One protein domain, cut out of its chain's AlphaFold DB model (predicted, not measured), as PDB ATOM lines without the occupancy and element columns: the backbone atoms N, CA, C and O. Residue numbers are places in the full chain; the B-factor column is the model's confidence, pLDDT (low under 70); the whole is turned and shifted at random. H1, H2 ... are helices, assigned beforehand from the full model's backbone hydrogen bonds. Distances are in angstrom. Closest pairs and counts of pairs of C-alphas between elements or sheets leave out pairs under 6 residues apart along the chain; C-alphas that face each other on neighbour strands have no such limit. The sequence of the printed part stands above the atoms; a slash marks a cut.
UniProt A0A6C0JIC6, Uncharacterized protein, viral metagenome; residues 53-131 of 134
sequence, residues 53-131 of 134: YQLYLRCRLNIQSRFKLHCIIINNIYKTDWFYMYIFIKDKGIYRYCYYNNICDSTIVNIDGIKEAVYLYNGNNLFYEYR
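This is residues 53 to 131 of the 134 residues of an uncharacterized protein of viral metagenome (UniProt A0A6C0JIC6). Two helical lobes sit end to end, joined by the tight link of residues 78 to 80: a hairpin of H1 and H2 makes one, and the other is a cluster in which H3 and H6 run side by side, with H4 folded back on H3 and the short H5 beyond H4. The far end of H6, with residues 126 to 131, sticks out of the second lobe. The printed part has 79 residues with six named helices, in the order H1 to H6, and no named strand; the class is all helix. It is only just loose, close to compact, with a radius of gyration of the C-alphas of 14.3 A, and flat, spanning 38 by 33 by 17 A.

H1, residues 53 to 61, touches H2, residues 68 to 77, and the two form a helical hairpin, running opposite ways at a steep tilt of 42 degrees; their closest C-alphas, of Cys 59 and His 70, are 5.8 A apart. H2 is close to but not clearly touching H3, residues 81 to 92, and about perpendicular to it at 73 degrees; the C-alphas of Ile 77 and Phe 83 come closest, at 6.5 A. H1 and H3 are only just apart, at 8.4 A. With residues 85 to 89 alone, H3 touches H4, residues 94 to 101, at a steep tilt of 54 degrees, opposite ways; the closest C-alphas, of Ile 89 and Tyr 97, are 6.3 A apart. H4 only just touches H5, residues 105 to 108, with 3 pairs of C-alphas within 8 A, the closest being Cys 98 and Asp 105 at 6.2 A. H6, residues 114 to 129, touches H3 with residues 114 to 121 alone, the same way at a shallow tilt of 22 degrees; the C-alphas of Lys 90 and Ala 117 come closest, at 4.4 A. H1 and H6 are apart. The helix packing is mostly crossed, but only just: of 3 touching pairs with a tilt, 1 is shallow. In H1, H2, H3, H4 and H6 every O i to N i+4 pair is within hydrogen-bond range; H5 is too short for such a pair.

H1 begins at C-alpha 53 (348.545, 308.346, 223.237) and is 12.0 A long. H2 is 14.4 A, H3 15.9 A, H4 10.8 A and H5 5.5 A long. H3 begins at C-alpha 81 (345.858, 314.601, 233.000). H6, the longest, measures 23.1 A and ends at C-alpha 129 (347.337, 334.308, 209.894).

The two C-alphas farthest apart, of Leu 69 and Tyr 130, are 40.8 A apart. The printed part has no cut and no long link. The mean pLDDT of the printed part is 86.7; residues 63 to 66 and 125 to 131 are under 70.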
ATOM      1  N   TYR A  53     348.696 307.680 224.525       94.69
ATOM      2  CA  TYR A  53     348.545 308.346 223.237       94.69
ATOM      3  C   TYR A  53     348.324 307.359 222.083       94.69
ATOM      4  O   TYR A  53     347.394 307.517 221.295       94.69
ATOM      5  N   GLN A  54     349.117 306.289 222.009       93.00
ATOM      6  CA  GLN A  54     348.940 305.251 220.992       93.00
ATOM      7  C   GLN A  54     347.587 304.548 221.130       93.00
ATOM      8  O   GLN A  54     346.930 304.255 220.129       93.00
ATOM      9  N   LEU A  55     347.145 304.295 222.366       92.12
ATOM     10  CA  LEU A  55     345.815 303.754 222.631       92.12
ATOM     11  C   LEU A  55     344.722 304.729 222.175       92.12
ATOM     12  O   LEU A  55     343.783 304.315 221.496       92.12
ATOM     13  N   TYR A  56     344.874 306.019 222.479       92.88
ATOM     14  CA  TYR A  56     343.977 307.074 222.017       92.88
ATOM     15  C   TYR A  56     343.864 307.099 220.490       92.88
ATOM     16  O   TYR A  56     342.746 307.066 219.976       92.88
ATOM     17  N   LEU A  57     344.983 307.081 219.757       92.12
ATOM     18  CA  LEU A  57     344.978 307.054 218.293       92.12
ATOM     19  C   LEU A  57     344.256 305.819 217.748       92.12
ATOM     20  O   LEU A  57     343.404 305.943 216.871       92.12
ATOM     21  N   ARG A  58     344.539 304.631 218.294       89.75
ATOM     22  CA  ARG A  58     343.886 303.385 217.862       89.75
ATOM     23  C   ARG A  58     342.381 303.409 218.100       89.75
ATOM     24  O   ARG A  58     341.627 302.957 217.243       89.75
ATOM     25  N   CYS A  59     341.937 303.940 219.237       88.25
ATOM     26  CA  CYS A  59     340.514 304.052 219.530       88.25
ATOM     27  C   CYS A  59     339.836 305.149 218.697       88.25
ATOM     28  O   CYS A  59     338.714 304.945 218.243       88.25
ATOM     29  N   ARG A  60     340.508 306.285 218.466       84.75
ATOM     30  CA  ARG A  60     339.969 307.434 217.726       84.75
ATOM     31  C   ARG A  60     339.906 307.206 216.220       84.75
ATOM     32  O   ARG A  60     338.948 307.646 215.603       84.75
ATOM     33  N   LEU A  61     340.908 306.573 215.614       82.81
ATOM     34  CA  LEU A  61     340.946 306.366 214.159       82.81
ATOM     35  C   LEU A  61     339.996 305.253 213.711       82.81
ATOM     36  O   LEU A  61     339.533 305.245 212.575       82.81
ATOM     37  N   ASN A  62     339.657 304.332 214.612       75.44
ATOM     38  CA  ASN A  62     338.821 303.183 214.298       75.44
ATOM     39  C   ASN A  62     337.333 303.456 214.604       75.44
ATOM     40  O   ASN A  62     336.687 302.719 215.346       75.44
ATOM     41  N   ILE A  63     336.785 304.543 214.047       59.66
ATOM     42  CA  ILE A  63     335.403 305.027 214.286       59.66
ATOM     43  C   ILE A  63     334.327 304.015 213.867       59.66
ATOM     44  O   ILE A  63     333.246 303.982 214.452       59.66
ATOM     45  N   GLN A  64     334.616 303.142 212.896       62.22
ATOM     46  CA  GLN A  64     333.686 302.082 212.480       62.22
ATOM     47  C   GLN A  64     333.460 301.020 213.559       62.22
ATOM     48  O   GLN A  64     332.450 300.313 213.547       62.22
ATOM     49  N   SER A  65     334.362 300.930 214.531       59.16
ATOM     50  CA  SER A  65     334.245 299.990 215.627       59.16
ATOM     51  C   SER A  65     333.272 300.542 216.684       59.16
ATOM     52  O   SER A  65     333.650 301.153 217.680       59.16
ATOM     53  N   ARG A  66     331.963 300.315 216.482       62.81
ATOM     54  CA  ARG A  66     330.871 300.613 217.443       62.81
ATOM     55  C   ARG A  66     330.970 299.808 218.754       62.81
ATOM     56  O   ARG A  66     329.971 299.572 219.435       62.81
ATOM     57  N   PHE A  67     332.154 299.331 219.123       77.62
ATOM     58  CA  PHE A  67     332.335 298.565 220.338       77.62
ATOM     59  C   PHE A  67     332.217 299.498 221.535       77.62
ATOM     60  O   PHE A  67     333.021 300.406 221.726       77.62
ATOM     61  N   LYS A  68     331.249 299.198 222.403       85.00
ATOM     62  CA  LYS A  68     331.067 299.826 223.720       85.00
ATOM     63  C   LYS A  68     332.389 299.979 224.485       85.00
ATOM     64  O   LYS A  68     332.584 300.958 225.198       85.00
ATOM     65  N   LEU A  69     333.309 299.030 224.303       83.88
ATOM     66  CA  LEU A  69     334.641 299.052 224.895       83.88
ATOM     67  C   LEU A  69     335.499 300.239 224.426       83.88
ATOM     68  O   LEU A  69     336.140 300.862 225.263       83.88
ATOM     69  N   HIS A  70     335.484 300.594 223.138       87.81
ATOM     70  CA  HIS A  70     336.234 301.748 222.627       87.81
ATOM     71  C   HIS A  70     335.738 303.046 223.260       87.81
ATOM     72  O   HIS A  70     336.548 303.842 223.729       87.81
ATOM     73  N   CYS A  71     334.418 303.220 223.366       86.19
ATOM     74  CA  CYS A  71     333.833 304.379 224.037       86.19
ATOM     75  C   CYS A  71     334.243 304.446 225.513       86.19
ATOM     76  O   CYS A  71     334.606 305.511 226.001       86.19
ATOM     77  N   ILE A  72     334.230 303.314 226.227       89.56
ATOM     78  CA  ILE A  72     334.680 303.255 227.626       89.56
ATOM     79  C   ILE A  72     336.159 303.643 227.735       89.56
ATOM     80  O   ILE A  72     336.517 304.436 228.603       89.56
ATOM     81  N   ILE A  73     337.016 303.116 226.856       91.25
ATOM     82  CA  ILE A  73     338.449 303.427 226.846       91.25
ATOM     83  C   ILE A  73     338.671 304.918 226.579       91.25
ATOM     84  O   ILE A  73     339.357 305.565 227.363       91.25
ATOM     85  N   ILE A  74     338.054 305.480 225.536       91.19
ATOM     86  CA  ILE A  74     338.164 306.910 225.208       91.19
ATOM     87  C   ILE A  74     337.675 307.773 226.373       91.19
ATOM     88  O   ILE A  74     338.383 308.686 226.784       91.19
ATOM     89  N   ASN A  75     336.521 307.451 226.961       91.94
ATOM     90  CA  ASN A  75     335.983 308.195 228.099       91.94
ATOM     91  C   ASN A  75     336.914 308.166 229.315       91.94
ATOM     92  O   ASN A  75     336.975 309.138 230.064       91.94
ATOM     93  N   ASN A  76     337.634 307.065 229.527       93.88
ATOM     94  CA  ASN A  76     338.645 306.995 230.575       93.88
ATOM     95  C   ASN A  76     339.879 307.827 230.216       93.88
ATOM     96  O   ASN A  76     340.374 308.553 231.073       93.88
ATOM     97  N   ILE A  77     340.339 307.783 228.962       95.06
ATOM     98  CA  ILE A  77     341.458 308.608 228.486       95.06
ATOM     99  C   ILE A  77     341.135 310.098 228.645       95.06
ATOM    100  O   ILE A  77     341.982 310.844 229.124       95.06
ATOM    101  N   TYR A  78     339.911 310.526 228.332       95.00
ATOM    102  CA  TYR A  78     339.482 311.923 228.461       95.00
ATOM    103  C   TYR A  78     339.547 312.472 229.887       95.00
ATOM    104  O   TYR A  78     339.614 313.681 230.067       95.00
ATOM    105  N   LYS A  79     339.556 311.595 230.892       95.25
ATOM    106  CA  LYS A  79     339.681 311.970 232.304       95.25
ATOM    107  C   LYS A  79     341.127 311.990 232.799       95.25
ATOM    108  O   LYS A  79     341.348 312.257 233.973       95.25
ATOM    109  N   THR A  80     342.099 311.650 231.954       95.75
ATOM    110  CA  THR A  80     343.515 311.636 232.338       95.75
ATOM    111  C   THR A  80     344.143 313.016 232.184       95.75
ATOM    112  O   THR A  80     343.865 313.718 231.212       95.75
ATOM    113  N   ASP A  81     345.071 313.360 233.079       95.75
ATOM    114  CA  ASP A  81     345.858 314.601 233.000       95.75
ATOM    115  C   ASP A  81     346.617 314.713 231.675       95.75
ATOM    116  O   ASP A  81     346.728 315.792 231.096       95.75
ATOM    117  N   TRP A  82     347.069 313.573 231.143       96.06
ATOM    118  CA  TRP A  82     347.696 313.504 229.825       96.06
ATOM    119  C   TRP A  82     346.785 314.064 228.724       96.06
ATOM    120  O   TRP A  82     347.254 314.825 227.880       96.06
ATOM    121  N   PHE A  83     345.489 313.727 228.726       96.94
ATOM    122  CA  PHE A  83     344.566 314.215 227.700       96.94
ATOM    123  C   PHE A  83     344.291 315.713 227.847       96.94
ATOM    124  O   PHE A  83     344.280 316.428 226.844       96.94
ATOM    125  N   TYR A  84     344.132 316.199 229.082       96.75
ATOM    126  CA  TYR A  84     344.007 317.631 229.354       96.75
ATOM    127  C   TYR A  84     345.227 318.405 228.856       96.75
ATOM    128  O   TYR A  84     345.076 319.389 228.134       96.75
ATOM    129  N   MET A  85     346.430 317.921 229.166       97.06
ATOM    130  CA  MET A  85     347.687 318.486 228.680       97.06
ATOM    131  C   MET A  85     347.763 318.471 227.149       97.06
ATOM    132  O   MET A  85     348.056 319.501 226.546       97.06
ATOM    133  N   TYR A  86     347.451 317.341 226.505       96.81
ATOM    134  CA  TYR A  86     347.455 317.214 225.044       96.81
ATOM    135  C   TYR A  86     346.515 318.232 224.381       96.81
ATOM    136  O   TYR A  86     346.937 318.953 223.478       96.81
ATOM    137  N   ILE A  87     345.259 318.332 224.837       96.62
ATOM    138  CA  ILE A  87     344.284 319.284 224.284       96.62
ATOM    139  C   ILE A  87     344.716 320.727 224.542       96.62
ATOM    140  O   ILE A  87     344.689 321.537 223.617       96.62
ATOM    141  N   PHE A  88     345.170 321.044 225.754       97.06
ATOM    142  CA  PHE A  88     345.621 322.390 226.087       97.06
ATOM    143  C   PHE A  88     346.776 322.828 225.186       97.06
ATOM    144  O   PHE A  88     346.740 323.921 224.626       97.06
ATOM    145  N   ILE A  89     347.789 321.977 225.015       96.44
ATOM    146  CA  ILE A  89     348.951 322.279 224.171       96.44
ATOM    147  C   ILE A  89     348.530 322.423 222.709       96.44
ATOM    148  O   ILE A  89     348.954 323.370 222.052       96.44
ATOM    149  N   LYS A  90     347.655 321.543 222.217       95.00
ATOM    150  CA  LYS A  90     347.122 321.602 220.851       95.00
ATOM    151  C   LYS A  90     346.357 322.908 220.574       95.00
ATOM    152  O   LYS A  90     346.423 323.420 219.461       95.00
ATOM    153  N   ASP A  91     345.660 323.456 221.571       94.50
ATOM    154  CA  ASP A  91     344.805 324.641 221.402       94.50
ATOM    155  C   ASP A  91     345.505 325.965 221.764       94.50
ATOM    156  O   ASP A  91     345.179 327.021 221.217       94.50
ATOM    157  N   LYS A  92     346.436 325.949 222.724       94.44
ATOM    158  CA  LYS A  92     347.046 327.155 223.319       94.44
ATOM    159  C   LYS A  92     348.568 327.200 223.204       94.44
ATOM    160  O   LYS A  92     349.146 328.242 223.513       94.44
ATOM    161  N   GLY A  93     349.197 326.118 222.764       95.00
ATOM    162  CA  GLY A  93     350.642 326.002 222.639       95.00
ATOM    163  C   GLY A  93     351.330 325.565 223.932       95.00
ATOM    164  O   GLY A  93     350.837 325.757 225.048       95.00
ATOM    165  N   ILE A  94     352.513 324.980 223.759       95.25
ATOM    166  CA  ILE A  94     353.298 324.363 224.833       95.25
ATOM    167  C   ILE A  94     353.839 325.374 225.846       95.25
ATOM    168  O   ILE A  94     353.746 325.149 227.051       95.25
ATOM    169  N   TYR A  95     354.273 326.547 225.374       95.06
ATOM    170  CA  TYR A  95     354.784 327.624 226.224       95.06
ATOM    171  C   TYR A  95     353.769 328.059 227.288       95.06
ATOM    172  O   TYR A  95     354.109 328.190 228.463       95.06
ATOM    173  N   ARG A  96     352.495 328.232 226.901       95.19
ATOM    174  CA  ARG A  96     351.437 328.622 227.845       95.19
ATOM    175  C   ARG A  96     351.202 327.540 228.891       95.19
ATOM    176  O   ARG A  96     351.025 327.865 230.058       95.19
ATOM    177  N   TYR A  97     351.219 326.271 228.489       95.88
ATOM    178  CA  TYR A  97     351.055 325.160 229.423       95.88
ATOM    179  C   TYR A  97     352.190 325.121 230.456       95.88
ATOM    180  O   TYR A  97     351.922 325.049 231.656       95.88
ATOM    181  N   CYS A  98     353.442 325.234 230.000       95.50
ATOM    182  CA  CYS A  98     354.624 325.336 230.856       95.50
ATOM    183  C   CYS A  98     354.530 326.498 231.842       95.50
ATOM    184  O   CYS A  98     354.772 326.307 233.032       95.50
ATOM    185  N   TYR A  99     354.133 327.676 231.358       95.56
ATOM    186  CA  TYR A  99     353.985 328.875 232.174       95.56
ATOM    187  C   TYR A  99     352.955 328.689 233.297       95.56
ATOM    188  O   TYR A  99     353.272 328.931 234.457       95.56
ATOM    189  N   TYR A 100     351.752 328.193 232.985       96.81
ATOM    190  CA  TYR A 100     350.693 328.017 233.991       96.81
ATOM    191  C   TYR A 100     351.003 326.948 235.037       96.81
ATOM    192  O   TYR A 100     350.564 327.069 236.177       96.81
ATOM    193  N   ASN A 101     351.737 325.904 234.657       94.88
ATOM    194  CA  ASN A 101     352.057 324.801 235.560       94.88
ATOM    195  C   ASN A 101     353.434 324.949 236.223       94.88
ATOM    196  O   ASN A 101     353.793 324.118 237.052       94.88
ATOM    197  N   ASN A 102     354.198 325.990 235.874       95.38
ATOM    198  CA  ASN A 102     355.578 326.197 236.310       95.38
ATOM    199  C   ASN A 102     356.486 324.981 236.002       95.38
ATOM    200  O   ASN A 102     357.240 324.505 236.850       95.38
ATOM    201  N   ILE A 103     356.369 324.444 234.780       94.12
ATOM    202  CA  ILE A 103     357.083 323.246 234.304       94.12
ATOM    203  C   ILE A 103     358.023 323.623 233.155       94.12
ATOM    204  O   ILE A 103     357.654 324.385 232.264       94.12
ATOM    205  N   CYS A 104     359.223 323.038 233.128       91.44
ATOM    206  CA  CYS A 104     360.174 323.228 232.032       91.44
ATOM    207  C   CYS A 104     359.772 322.433 230.778       91.44
ATOM    208  O   CYS A 104     359.463 321.243 230.865       91.44
ATOM    209  N   ASP A 105     359.846 323.064 229.607       85.62
ATOM    210  CA  ASP A 105     359.445 322.478 228.318       85.62
ATOM    211  C   ASP A 105     360.155 321.144 228.010       85.62
ATOM    212  O   ASP A 105     359.539 320.157 227.602       85.62
ATOM    213  N   SER A 106     361.446 321.046 228.341       90.69
ATOM    214  CA  SER A 106     362.246 319.833 228.113       90.69
ATOM    215  C   SER A 106     361.695 318.583 228.812       90.69
ATOM    216  O   SER A 106     361.928 317.461 228.353       90.69
ATOM    217  N   THR A 107     360.937 318.754 229.900       89.69
ATOM    218  CA  THR A 107     360.334 317.639 230.642       89.69
ATOM    219  C   THR A 107     359.095 317.078 229.948       89.69
ATOM    220  O   THR A 107     358.846 315.874 230.021       89.69
ATOM    221  N   ILE A 108     358.346 317.917 229.229       92.50
ATOM    222  CA  ILE A 108     357.071 317.538 228.610       92.50
ATOM    223  C   ILE A 108     357.205 317.177 227.129       92.50
ATOM    224  O   ILE A 108     356.439 316.350 226.642       92.50
ATOM    225  N   VAL A 109     358.208 317.706 226.419       91.12
ATOM    226  CA  VAL A 109     358.447 317.415 224.987       91.12
ATOM    227  C   VAL A 109     358.712 315.928 224.722       91.12
ATOM    228  O   VAL A 109     358.442 315.424 223.629       91.12
ATOM    229  N   ASN A 110     359.220 315.207 225.722       91.38
ATOM    230  CA  ASN A 110     359.486 313.772 225.626       91.38
ATOM    231  C   ASN A 110     358.257 312.898 225.924       91.38
ATOM    232  O   ASN A 110     358.322 311.680 225.750       91.38
ATOM    233  N   ILE A 111     357.140 313.488 226.359       93.75
ATOM    234  CA  ILE A 111     355.896 312.757 226.597       93.75
ATOM    235  C   ILE A 111     355.256 312.413 225.252       93.75
ATOM    236  O   ILE A 111     355.107 313.256 224.363       93.75
ATOM    237  N   ASP A 112     354.857 311.151 225.110       94.81
ATOM    238  CA  ASP A 112     354.279 310.652 223.870       94.81
ATOM    239  C   ASP A 112     352.985 311.404 223.501       94.81
ATOM    240  O   ASP A 112     352.138 311.696 224.354       94.81
ATOM    241  N   GLY A 113     352.856 311.750 222.220       94.06
ATOM    242  CA  GLY A 113     351.774 312.576 221.679       94.06
ATOM    243  C   GLY A 113     351.930 314.094 221.829       94.06
ATOM    244  O   GLY A 113     351.257 314.829 221.108       94.06
ATOM    245  N   ILE A 114     352.831 314.600 222.682       95.81
ATOM    246  CA  ILE A 114     352.998 316.055 222.861       95.81
ATOM    247  C   ILE A 114     353.639 316.717 221.640       95.81
ATOM    248  O   ILE A 114     353.205 317.792 221.235       95.81
ATOM    249  N   LYS A 115     354.591 316.053 220.972       94.56
ATOM    250  CA  LYS A 115     355.176 316.558 219.715       94.56
ATOM    251  C   LYS A 115     354.124 316.766 218.621       94.56
ATOM    252  O   LYS A 115     354.168 317.775 217.923       94.56
ATOM    253  N   GLU A 116     353.163 315.847 218.500       94.31
ATOM    254  CA  GLU A 116     352.043 316.003 217.562       94.31
ATOM    255  C   GLU A 116     351.167 317.200 217.956       94.31
ATOM    256  O   GLU A 116     350.839 318.020 217.105       94.31
ATOM    257  N   ALA A 117     350.833 317.347 219.242       95.56
ATOM    258  CA  ALA A 117     350.041 318.480 219.718       95.56
ATOM    259  C   ALA A 117     350.706 319.831 219.397       95.56
ATOM    260  O   ALA A 117     350.035 320.745 218.922       95.56
ATOM    261  N   VAL A 118     352.025 319.942 219.595       94.75
ATOM    262  CA  VAL A 118     352.812 321.135 219.236       94.75
ATOM    263  C   VAL A 118     352.770 321.397 217.733       94.75
ATOM    264  O   VAL A 118     352.536 322.528 217.310       94.75
ATOM    265  N   TYR A 119     352.957 320.355 216.924       94.06
ATOM    266  CA  TYR A 119     352.880 320.467 215.472       94.06
ATOM    267  C   TYR A 119     351.500 320.959 215.008       94.06
ATOM    268  O   TYR A 119     351.416 321.884 214.204       94.06
ATOM    269  N   LEU A 120     350.420 320.398 215.562       93.00
ATOM    270  CA  LEU A 120     349.045 320.801 215.253       93.00
ATOM    271  C   LEU A 120     348.757 322.249 215.656       93.00
ATOM    272  O   LEU A 120     348.108 322.971 214.902       93.00
ATOM    273  N   TYR A 121     349.252 322.689 216.813       92.81
ATOM    274  CA  TYR A 121     349.121 324.078 217.248       92.81
ATOM    275  C   TYR A 121     349.793 325.043 216.260       92.81
ATOM    276  O   TYR A 121     349.169 325.999 215.799       92.81
ATOM    277  N   ASN A 122     351.040 324.753 215.881       90.00
ATOM    278  CA  ASN A 122     351.792 325.578 214.935       90.00
ATOM    279  C   ASN A 122     351.128 325.603 213.549       90.00
ATOM    280  O   ASN A 122     351.020 326.664 212.941       90.00
ATOM    281  N   GLY A 123     350.631 324.456 213.076       84.69
ATOM    282  CA  GLY A 123     349.887 324.364 211.819       84.69
ATOM    283  C   GLY A 123     348.592 325.181 211.835       84.69
ATOM    284  O   GLY A 123     348.297 325.883 210.871       84.69
ATOM    285  N   ASN A 124     347.845 325.154 212.941       76.56
ATOM    286  CA  ASN A 124     346.626 325.949 213.086       76.56
ATOM    287  C   ASN A 124     346.919 327.455 213.120       76.56
ATOM    288  O   ASN A 124     346.196 328.214 212.481       76.56
ATOM    289  N   ASN A 125     347.974 327.895 213.813       63.22
ATOM    290  CA  ASN A 125     348.352 329.314 213.860       63.22
ATOM    291  C   ASN A 125     348.674 329.883 212.472       63.22
ATOM    292  O   ASN A 125     348.233 330.988 212.165       63.22
ATOM    293  N   LEU A 126     349.347 329.110 211.613       58.94
ATOM    294  CA  LEU A 126     349.594 329.515 210.226       58.94
ATOM    295  C   LEU A 126     348.275 329.711 209.459       58.94
ATOM    296  O   LEU A 126     348.117 330.691 208.742       58.94
ATOM    297  N   PHE A 127     347.279 328.840 209.654       52.97
ATOM    298  CA  PHE A 127     345.963 328.986 209.016       52.97
ATOM    299  C   PHE A 127     345.154 330.200 209.501       52.97
ATOM    300  O   PHE A 127     344.347 330.729 208.734       52.97
ATOM    301  N   TYR A 128     345.339 330.644 210.748       44.09
ATOM    302  CA  TYR A 128     344.678 331.850 211.257       44.09
ATOM    303  C   TYR A 128     345.343 333.140 210.753       44.09
ATOM    304  O   TYR A 128     344.618 334.091 210.467       44.09
ATOM    305  N   GLU A 129     346.664 333.164 210.537       39.81
ATOM    306  CA  GLU A 129     347.337 334.308 209.894       39.81
ATOM    307  C   GLU A 129     346.839 334.544 208.459       39.81
ATOM    308  O   GLU A 129     346.604 335.688 208.075       39.81
ATOM    309  N   TYR A 130     346.541 333.486 207.696       42.88
ATOM    310  CA  TYR A 130     345.958 333.616 206.351       42.88
ATOM    311  C   TYR A 130     344.456 333.947 206.323       42.88
ATOM    312  O   TYR A 130     343.917 334.227 205.255       42.88
ATOM    313  N   ARG A 131     343.754 333.920 207.465       35.69
ATOM    314  CA  ARG A 131     342.322 334.279 207.549       35.69
ATOM    315  C   ARG A 131     342.056 335.693 208.055       35.69
ATOM    316  O   ARG A 131     340.922 336.144 207.949       35.69
TER     317      ARG A 131